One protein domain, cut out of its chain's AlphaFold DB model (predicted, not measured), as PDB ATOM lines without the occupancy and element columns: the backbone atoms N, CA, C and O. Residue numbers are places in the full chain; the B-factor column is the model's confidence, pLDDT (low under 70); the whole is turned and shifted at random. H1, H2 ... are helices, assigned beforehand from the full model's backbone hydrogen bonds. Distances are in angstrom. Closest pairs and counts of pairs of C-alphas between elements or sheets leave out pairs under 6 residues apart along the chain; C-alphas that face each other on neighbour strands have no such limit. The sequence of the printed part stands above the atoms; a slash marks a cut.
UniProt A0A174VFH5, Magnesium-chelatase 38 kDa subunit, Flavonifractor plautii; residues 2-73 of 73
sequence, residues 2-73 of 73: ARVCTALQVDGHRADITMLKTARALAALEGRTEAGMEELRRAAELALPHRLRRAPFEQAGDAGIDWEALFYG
ATOM      1  N   ALA A   2     119.717 135.551 133.922       73.50
ATOM      2  CA  ALA A   2     120.485 135.328 132.690       73.50
ATOM      3  C   ALA A   2     121.894 134.758 132.943       73.50
ATOM      4  O   ALA A   2     122.245 133.738 132.372       73.50
ATOM      5  N   ARG A   3     122.650 135.324 133.897       82.94
ATOM      6  CA  ARG A   3     123.973 134.810 134.302       82.94
ATOM      7  C   ARG A   3     123.965 133.318 134.675       82.94
ATOM      8  O   ARG A   3     124.831 132.585 134.223       82.94
ATOM      9  N   VAL A   4     122.982 132.880 135.466       82.56
ATOM     10  CA  VAL A   4     122.859 131.495 135.961       82.56
ATOM     11  C   VAL A   4     122.466 130.558 134.822       82.56
ATOM     12  O   VAL A   4     123.112 129.537 134.619       82.56
ATOM     13  N   CYS A   5     121.459 130.927 134.023       81.31
ATOM     14  CA  CYS A   5     121.039 130.148 132.855       81.31
ATOM     15  C   CYS A   5     122.164 130.021 131.813       81.31
ATOM     16  O   CYS A   5     122.370 128.941 131.268       81.31
ATOM     17  N   THR A   6     122.924 131.098 131.575       81.25
ATOM     18  CA  THR A   6     124.086 131.104 130.673       81.25
ATOM     19  C   THR A   6     125.233 130.258 131.219       81.25
ATOM     20  O   THR A   6     125.783 129.455 130.470       81.25
ATOM     21  N   ALA A   7     125.573 130.391 132.506       82.38
ATOM     22  CA  ALA A   7     126.616 129.584 133.143       82.38
ATOM     23  C   ALA A   7     126.301 128.082 133.071       82.38
ATOM     24  O   ALA A   7     127.194 127.268 132.865       82.38
ATOM     25  N   LEU A   8     125.019 127.734 133.168       83.25
ATOM     26  CA  LEU A   8     124.521 126.365 133.088       83.25
ATOM     27  C   LEU A   8     124.192 125.896 131.660       83.25
ATOM     28  O   LEU A   8     123.656 124.805 131.483       83.25
ATOM     29  N   GLN A   9     124.494 126.704 130.637       83.38
ATOM     30  CA  GLN A   9     124.243 126.392 129.223       83.38
ATOM     31  C   GLN A   9     122.793 125.961 128.932       83.38
ATOM     32  O   GLN A   9     122.535 125.115 128.070       83.38
ATOM     33  N   VAL A  10     121.833 126.542 129.655       85.00
ATOM     34  CA  VAL A  10     120.409 126.267 129.466       85.00
ATOM     35  C   VAL A  10     119.881 127.096 128.301       85.00
ATOM     36  O   VAL A  10     120.048 128.314 128.266       85.00
ATOM     37  N   ASP A  11     119.221 126.430 127.356       79.56
ATOM     38  CA  ASP A  11     118.776 127.066 126.120       79.56
ATOM     39  C   ASP A  11     117.422 127.791 126.263       79.56
ATOM     40  O   ASP A  11     116.448 127.273 126.831       79.56
ATOM     41  N   GLY A  12     117.365 128.991 125.686       80.19
ATOM     42  CA  GLY A  12     116.184 129.837 125.557       80.19
ATOM     43  C   GLY A  12     115.628 130.461 126.848       80.19
ATOM     44  O   GLY A  12     115.807 129.995 127.971       80.19
ATOM     45  N   HIS A  13     114.804 131.499 126.674       86.69
ATOM     46  CA  HIS A  13     114.192 132.273 127.770       86.69
ATOM     47  C   HIS A  13     113.186 131.502 128.635       86.69
ATOM     48  O   HIS A  13     112.703 132.010 129.650       86.69
ATOM     49  N   ARG A  14     112.813 130.276 128.244       90.94
ATOM     50  CA  ARG A  14     111.842 129.476 129.007       90.94
ATOM     51  C   ARG A  14     112.372 129.155 130.401       90.94
ATOM     52  O   ARG A  14     111.569 129.062 131.321       90.94
ATOM     53  N   ALA A  15     113.685 128.985 130.552       90.81
ATOM     54  CA  ALA A  15     114.296 128.718 131.847       90.81
ATOM     55  C   ALA A  15     114.189 129.931 132.776       90.81
ATOM     56  O   ALA A  15     113.686 129.790 133.889       90.81
ATOM     57  N   ASP A  16     114.531 131.127 132.285       90.69
ATOM     58  CA  ASP A  16     114.407 132.373 133.049       90.69
ATOM     59  C   ASP A  16     112.963 132.629 133.501       90.69
ATOM     60  O   ASP A  16     112.716 132.934 134.667       90.69
ATOM     61  N   ILE A  17     111.986 132.452 132.603       93.88
ATOM     62  CA  ILE A  17     110.565 132.667 132.919       93.88
ATOM     63  C   ILE A  17     110.073 131.661 133.962       93.88
ATOM     64  O   ILE A  17     109.359 132.047 134.891       93.88
ATOM     65  N   THR A  18     110.418 130.378 133.812       95.12
ATOM     66  CA  THR A  18     110.045 129.351 134.793       95.12
ATOM     67  C   THR A  18     110.661 129.671 136.152       95.12
ATOM     68  O   THR A  18     109.936 129.693 137.141       95.12
ATOM     69  N   MET A  19     111.952 130.004 136.197       94.75
ATOM     70  CA  MET A  19     112.662 130.320 137.435       94.75
ATOM     71  C   MET A  19     112.065 131.548 138.139       94.75
ATOM     72  O   MET A  19     111.797 131.503 139.337       94.75
ATOM     73  N   LEU A  20     111.746 132.613 137.395       95.00
ATOM     74  CA  LEU A  20     111.108 133.812 137.946       95.00
ATOM     75  C   LEU A  20     109.715 133.519 138.521       95.00
ATOM     76  O   LEU A  20     109.368 134.002 139.600       95.00
ATOM     77  N   LYS A  21     108.898 132.735 137.809       97.31
ATOM     78  CA  LYS A  21     107.558 132.359 138.282       97.31
ATOM     79  C   LYS A  21     107.631 131.496 139.537       97.31
ATOM     80  O   LYS A  21     106.877 131.752 140.473       97.31
ATOM     81  N   THR A  22     108.551 130.535 139.576       97.69
ATOM     82  CA  THR A  22     108.778 129.689 140.753       97.69
ATOM     83  C   THR A  22     109.245 130.521 141.944       97.69
ATOM     84  O   THR A  22     108.684 130.377 143.023       97.69
ATOM     85  N   ALA A  23     110.184 131.452 141.758       97.75
ATOM     86  CA  ALA A  23     110.662 132.310 142.842       97.75
ATOM     87  C   ALA A  23     109.538 133.178 143.435       97.75
ATOM     88  O   ALA A  23     109.385 133.272 144.650       97.75
ATOM     89  N   ARG A  24     108.682 133.751 142.579       98.12
ATOM     90  CA  ARG A  24     107.492 134.492 143.024       98.12
ATOM     91  C   ARG A  24     106.494 133.606 143.768       98.12
ATOM     92  O   ARG A  24     105.905 134.056 144.744       98.12
ATOM     93  N   ALA A  25     106.300 132.370 143.314       98.38
ATOM     94  CA  ALA A  25     105.427 131.415 143.988       98.38
ATOM     95  C   ALA A  25     105.974 131.019 145.368       98.38
ATOM     96  O   ALA A  25     105.198 130.946 146.313       98.38
ATOM     97  N   LEU A  26     107.292 130.828 145.501       98.44
ATOM     98  CA  LEU A  26     107.946 130.559 146.786       98.44
ATOM     99  C   LEU A  26     107.782 131.733 147.760       98.44
ATOM    100  O   LEU A  26     107.373 131.521 148.896       98.44
ATOM    101  N   ALA A  27     108.005 132.969 147.303       98.19
ATOM    102  CA  ALA A  27     107.783 134.154 148.131       98.19
ATOM    103  C   ALA A  27     106.323 134.260 148.601       98.19
ATOM    104  O   ALA A  27     106.067 134.468 149.785       98.19
ATOM    105  N   ALA A  28     105.364 134.051 147.692       98.38
ATOM    106  CA  ALA A  28     103.942 134.078 148.022       98.38
ATOM    107  C   ALA A  28     103.539 132.950 148.986       98.38
ATOM    108  O   ALA A  28     102.733 133.180 149.886       98.38
ATOM    109  N   LEU A  29     104.115 131.753 148.829       98.06
ATOM    110  CA  LEU A  29     103.910 130.624 149.741       98.06
ATOM    111  C   LEU A  29     104.366 130.962 151.168       98.06
ATOM    112  O   LEU A  29     103.743 130.526 152.131       98.06
ATOM    113  N   GLU A  30     105.411 131.776 151.301       97.31
ATOM    114  CA  GLU A  30     105.930 132.274 152.580       97.31
ATOM    115  C   GLU A  30     105.241 133.568 153.059       97.31
ATOM    116  O   GLU A  30     105.678 134.187 154.028       97.31
ATOM    117  N   GLY A  31     104.161 133.999 152.398       97.75
ATOM    118  CA  GLY A  31     103.400 135.194 152.770       97.75
ATOM    119  C   GLY A  31     104.074 136.521 152.412       97.75
ATOM    120  O   GLY A  31     103.656 137.571 152.901       97.75
ATOM    121  N   ARG A  32     105.103 136.505 151.559       97.81
ATOM    122  CA  ARG A  32     105.803 137.705 151.080       97.81
ATOM    123  C   ARG A  32     105.291 138.161 149.719       97.81
ATOM    124  O   ARG A  32     104.846 137.371 148.889       97.81
ATOM    125  N   THR A  33     105.407 139.461 149.469       96.50
ATOM    126  CA  THR A  33     105.031 140.091 148.193       96.50
ATOM    127  C   THR A  33     106.180 140.148 147.188       96.50
ATOM    128  O   THR A  33     105.945 140.367 146.001       96.50
ATOM    129  N   GLU A  34     107.414 139.935 147.648       96.38
ATOM    130  CA  GLU A  34     108.631 140.060 146.849       96.38
ATOM    131  C   GLU A  34     109.537 138.839 147.027       96.38
ATOM    132  O   GLU A  34     109.741 138.347 148.142       96.38
ATOM    133  N   ALA A  35     110.083 138.362 145.906       96.88
ATOM    134  CA  ALA A  35     111.088 137.308 145.877       96.88
ATOM    135  C   ALA A  35     112.487 137.924 145.985       96.88
ATOM    136  O   ALA A  35     112.829 138.833 145.227       96.88
ATOM    137  N   GLY A  36     113.285 137.410 146.913       94.62
ATOM    138  CA  GLY A  36     114.687 137.746 147.116       94.62
ATOM    139  C   GLY A  36     115.619 136.670 146.562       94.62
ATOM    140  O   GLY A  36     115.200 135.751 145.857       94.62
ATOM    141  N   MET A  37     116.909 136.786 146.885       93.75
ATOM    142  CA  MET A  37     117.947 135.904 146.338       93.75
ATOM    143  C   MET A  37     117.706 134.425 146.665       93.75
ATOM    144  O   MET A  37     117.897 133.570 145.803       93.75
ATOM    145  N   GLU A  38     117.212 134.136 147.868       94.75
ATOM    146  CA  GLU A  38     116.968 132.770 148.332       94.75
ATOM    147  C   GLU A  38     115.894 132.052 147.499       94.75
ATOM    148  O   GLU A  38     116.066 130.898 147.105       94.75
ATOM    149  N   GLU A  39     114.819 132.745 147.119       97.12
ATOM    150  CA  GLU A  39     113.782 132.164 146.258       97.12
ATOM    151  C   GLU A  39     114.292 131.954 144.842       97.12
ATOM    152  O   GLU A  39     113.910 130.980 144.196       97.12
ATOM    153  N   LEU A  40     115.141 132.858 144.341       94.62
ATOM    154  CA  LEU A  40     115.751 132.700 143.021       94.62
ATOM    155  C   LEU A  40     116.689 131.486 143.004       94.62
ATOM    156  O   LEU A  40     116.660 130.729 142.033       94.62
ATOM    157  N   ARG A  41     117.462 131.274 144.076       95.19
ATOM    158  CA  ARG A  41     118.344 130.114 144.265       95.19
ATOM    159  C   ARG A  41     117.543 128.813 144.306       95.19
ATOM    160  O   ARG A  41     117.750 127.939 143.469       95.19
ATOM    161  N   ARG A  42     116.536 128.729 145.182       95.88
ATOM    162  CA  ARG A  42     115.637 127.561 145.284       95.88
ATOM    163  C   ARG A  42     114.884 127.294 143.981       95.88
ATOM    164  O   ARG A  42     114.722 126.149 143.567       95.88
ATOM    165  N   ALA A  43     114.435 128.339 143.289       95.94
ATOM    166  CA  ALA A  43     113.798 128.189 141.987       95.94
ATOM    167  C   ALA A  43     114.752 127.607 140.936       95.94
ATOM    168  O   ALA A  43     114.311 126.812 140.106       95.94
ATOM    169  N   ALA A  44     116.033 127.983 140.962       93.31
ATOM    170  CA  ALA A  44     117.047 127.458 140.054       93.31
ATOM    171  C   ALA A  44     117.304 125.964 140.288       93.31
ATOM    172  O   ALA A  44     117.285 125.187 139.330       93.31
ATOM    173  N   GLU A  45     117.437 125.559 141.554       92.75
ATOM    174  CA  GLU A  45     117.600 124.159 141.967       92.75
ATOM    175  C   GLU A  45     116.455 123.268 141.475       92.75
ATOM    176  O   GLU A  45     116.674 122.132 141.064       92.75
ATOM    177  N   LEU A  46     115.229 123.794 141.457       93.00
ATOM    178  CA  LEU A  46     114.057 123.060 140.980       93.00
ATOM    179  C   LEU A  46     113.939 123.070 139.447       93.00
ATOM    180  O   LEU A  46     113.561 122.071 138.830       93.00
ATOM    181  N   ALA A  47     114.216 124.211 138.814       91.31
ATOM    182  CA  ALA A  47     113.864 124.450 137.417       91.31
ATOM    183  C   ALA A  47     114.959 124.078 136.408       91.31
ATOM    184  O   ALA A  47     114.633 123.848 135.244       91.31
ATOM    185  N   LEU A  48     116.235 124.066 136.801       89.19
ATOM    186  CA  LEU A  48     117.355 123.982 135.857       89.19
ATOM    187  C   LEU A  48     117.967 122.585 135.670       89.19
ATOM    188  O   LEU A  48     118.316 122.297 134.526       89.19
ATOM    189  N   PRO A  49     118.066 121.683 136.671       87.94
ATOM    190  CA  PRO A  49     118.790 120.415 136.499       87.94
ATOM    191  C   PRO A  49     118.303 119.552 135.331       87.94
ATOM    192  O   PRO A  49     119.100 118.979 134.595       87.94
ATOM    193  N   HIS A  50     116.988 119.503 135.105       87.12
ATOM    194  CA  HIS A  50     116.385 118.739 134.006       87.12
ATOM    195  C   HIS A  50     116.478 119.440 132.639       87.12
ATOM    196  O   HIS A  50     116.056 118.883 131.629       87.12
ATOM    197  N   ARG A  51     116.990 120.674 132.604       87.44
ATOM    198  CA  ARG A  51     117.197 121.477 131.392       87.44
ATOM    199  C   ARG A  51     118.660 121.562 130.978       87.44
ATOM    200  O   ARG A  51     118.941 122.113 129.915       87.44
ATOM    201  N   LEU A  52     119.571 121.052 131.803       85.44
ATOM    202  CA  LEU A  52     120.980 120.965 131.455       85.44
ATOM    203  C   LEU A  52     121.152 120.041 130.258       85.44
ATOM    204  O   LEU A  52     120.512 118.991 130.156       85.44
ATOM    205  N   ARG A  53     122.029 120.448 129.346       79.25
ATOM    206  CA  ARG A  53     122.428 119.604 128.229       79.25
ATOM    207  C   ARG A  53     123.291 118.475 128.778       79.25
ATOM    208  O   ARG A  53     124.168 118.715 129.596       79.25
ATOM    209  N   ARG A  54     123.011 117.249 128.346       74.62
ATOM    210  CA  ARG A  54     123.595 116.039 128.932       74.62
ATOM    211  C   ARG A  54     124.308 115.250 127.863       74.62
ATOM    212  O   ARG A  54     123.787 115.134 126.747       74.62
ATOM    213  N   ALA A  55     125.464 114.694 128.198       71.94
ATOM    214  CA  ALA A  55     126.068 113.681 127.356       71.94
ATOM    215  C   ALA A  55     125.208 112.400 127.386       71.94
ATOM    216  O   ALA A  55     124.516 112.131 128.377       71.94
ATOM    217  N   PRO A  56     125.227 111.584 126.317       67.94
ATOM    218  CA  PRO A  56     124.696 110.231 126.395       67.94
ATOM    219  C   PRO A  56     125.306 109.527 127.617       67.94
ATOM    220  O   PRO A  56     126.517 109.591 127.807       67.94
ATOM    221  N   PHE A  57     124.466 108.877 128.431       76.81
ATOM    222  CA  PHE A  57     124.829 108.141 129.659       76.81
ATOM    223  C   PHE A  57     125.063 108.963 130.945       76.81
ATOM    224  O   PHE A  57     125.362 108.380 131.983       76.81
ATOM    225  N   GLU A  58     124.846 110.279 130.931       71.50
ATOM    226  CA  GLU A  58     124.936 111.123 132.134       71.50
ATOM    227  C   GLU A  58     123.639 111.060 132.985       71.50
ATOM    228  O   GLU A  58     122.538 111.327 132.486       71.50
ATOM    229  N   GLN A  59     123.722 110.696 134.275       64.50
ATOM    230  CA  GLN A  59     122.556 110.440 135.149       64.50
ATOM    231  C   GLN A  59     121.979 111.694 135.800       64.50
ATOM    232  O   GLN A  59     122.726 112.544 136.274       64.50
ATOM    233  N   ALA A  60     120.646 111.853 135.822       58.47
ATOM    234  CA  ALA A  60     119.969 113.077 136.298       58.47
ATOM    235  C   ALA A  60     120.316 113.360 137.762       58.47
ATOM    236  O   ALA A  60     119.892 112.613 138.632       58.47
ATOM    237  N   GLY A  61     121.095 114.420 138.005       60.19
ATOM    238  CA  GLY A  61     121.597 114.784 139.336       60.19
ATOM    239  C   GLY A  61     123.122 114.851 139.456       60.19
ATOM    240  O   GLY A  61     123.608 115.512 140.362       60.19
ATOM    241  N   ASP A  62     123.873 114.272 138.515       59.75
ATOM    242  CA  ASP A  62     125.345 114.183 138.595       59.75
ATOM    243  C   ASP A  62     126.086 115.459 138.148       59.75
ATOM    244  O   ASP A  62     127.310 115.501 138.093       59.75
ATOM    245  N   ALA A  63     125.353 116.530 137.823       66.12
ATOM    246  CA  ALA A  63     125.912 117.744 137.226       66.12
ATOM    247  C   ALA A  63     126.811 118.568 138.175       66.12
ATOM    248  O   ALA A  63     127.355 119.580 137.745       66.12
ATOM    249  N   GLY A  64     126.950 118.173 139.451       74.88
ATOM    250  CA  GLY A  64     127.904 118.778 140.392       74.88
ATOM    251  C   GLY A  64     127.782 120.300 140.516       74.88
ATOM    252  O   GLY A  64     128.793 120.993 140.586       74.88
ATOM    253  N   ILE A  65     126.556 120.831 140.465       85.69
ATOM    254  CA  ILE A  65     126.320 122.277 140.393       85.69
ATOM    255  C   ILE A  65     126.637 122.913 141.748       85.69
ATOM    256  O   ILE A  65     125.964 122.634 142.740       85.69
ATOM    257  N   ASP A  66     127.616 123.816 141.767       90.00
ATOM    258  CA  ASP A  66     127.902 124.665 142.922       90.00
ATOM    259  C   ASP A  66     126.945 125.867 142.943       90.00
ATOM    260  O   ASP A  66     127.176 126.913 142.326       90.00
ATOM    261  N   TRP A  67     125.809 125.685 143.617       88.19
ATOM    262  CA  TRP A  67     124.768 126.706 143.732       88.19
ATOM    263  C   TRP A  67     125.198 127.921 144.554       88.19
ATOM    264  O   TRP A  67     124.748 129.028 144.263       88.19
ATOM    265  N   GLU A  68     126.059 127.726 145.551       88.25
ATOM    266  CA  GLU A  68     126.584 128.810 146.383       88.25
ATOM    267  C   GLU A  68     127.476 129.724 145.545       88.25
ATOM    268  O   GLU A  68     127.206 130.921 145.437       88.25
ATOM    269  N   ALA A  69     128.454 129.152 144.837       88.62
ATOM    270  CA  ALA A  69     129.330 129.921 143.958       88.62
ATOM    271  C   ALA A  69     128.559 130.646 142.839       88.62
ATOM    272  O   ALA A  69     128.902 131.768 142.472       88.62
ATOM    273  N   LEU A  70     127.494 130.044 142.297       87.69
ATOM    274  CA  LEU A  70     126.702 130.655 141.222       87.69
ATOM    275  C   LEU A  70     125.873 131.872 141.660       87.69
ATOM    276  O   LEU A  70     125.597 132.746 140.828       87.69
ATOM    277  N   PHE A  71     125.432 131.918 142.920       87.62
ATOM    278  CA  PHE A  71     124.537 132.966 143.426       87.62
ATOM    279  C   PHE A  71     125.231 133.992 144.323       87.62
ATOM    280  O   PHE A  71     124.831 135.159 144.303       87.62
ATOM    281  N   TYR A  72     126.257 133.579 145.065       86.94
ATOM    282  CA  TYR A  72     126.939 134.397 146.070       86.94
ATOM    283  C   TYR A  72     128.436 134.602 145.793       86.94
ATOM    284  O   TYR A  72     129.095 135.313 146.553       86.94
ATOM    285  N   GLY A  73     128.956 134.014 144.708       78.50
ATOM    286  CA  GLY A  73     130.287 134.289 144.155       78.50
ATOM    287  C   GLY A  73     130.348 135.478 143.200       78.50
ATOM    288  O   GLY A  73     129.292 135.933 142.688       78.50
TER     289      GLY A  73
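Overview. This is residues 2 to 73 of the 73 residues of the protein "Magnesium-chelatase 38 kDa subunit" of Flavonifractor plautii (UniProt A0A174VFH5). The core is the long helix H2 with H3 packed crosswise on it; short H4 packs on H3, short H1 lies near residues 15 to 16 of H2, and residues 48 to 66 loop out to one end of the longest axis. The printed part has 72 residues, with four named helices, H1 to H4 in chain order, and no named strand: all helix. It is compact, radius of gyration of the C-alphas 12.7 A, and elongated, 42 by 24 by 20 A.

Along the chain. Find C-alpha 2 at (120.485, 135.328, 132.690); H1 runs from there to residue 7. H2, residues 14 to 29, spans 22.2 A; H3, residues 37 to 47, 15.1 A. H4, residues 67 to 72, ends at (126.939, 134.397, 146.070).

Arrangement. H1 and H2 only just touch, with 3 pairs of C-alphas within 8 A, closest Ala 2 and Asp 16. H2 and H3 touch at a steep tilt of 56 degrees, closest C-alphas Ala 23 and Glu 39, 4.6 A. H3 and H4 form a hairpin, touching at a shallow tilt of 27 degrees, closest C-alphas Arg 41 and Phe 71. Every O i to N i+4 pair in H1 to H4 is within hydrogen-bond range.

Size, cuts and confidence. The printed part has no cut. H3 to H4 is a long link. Residues 56 and 59 to 63 have pLDDT under 70.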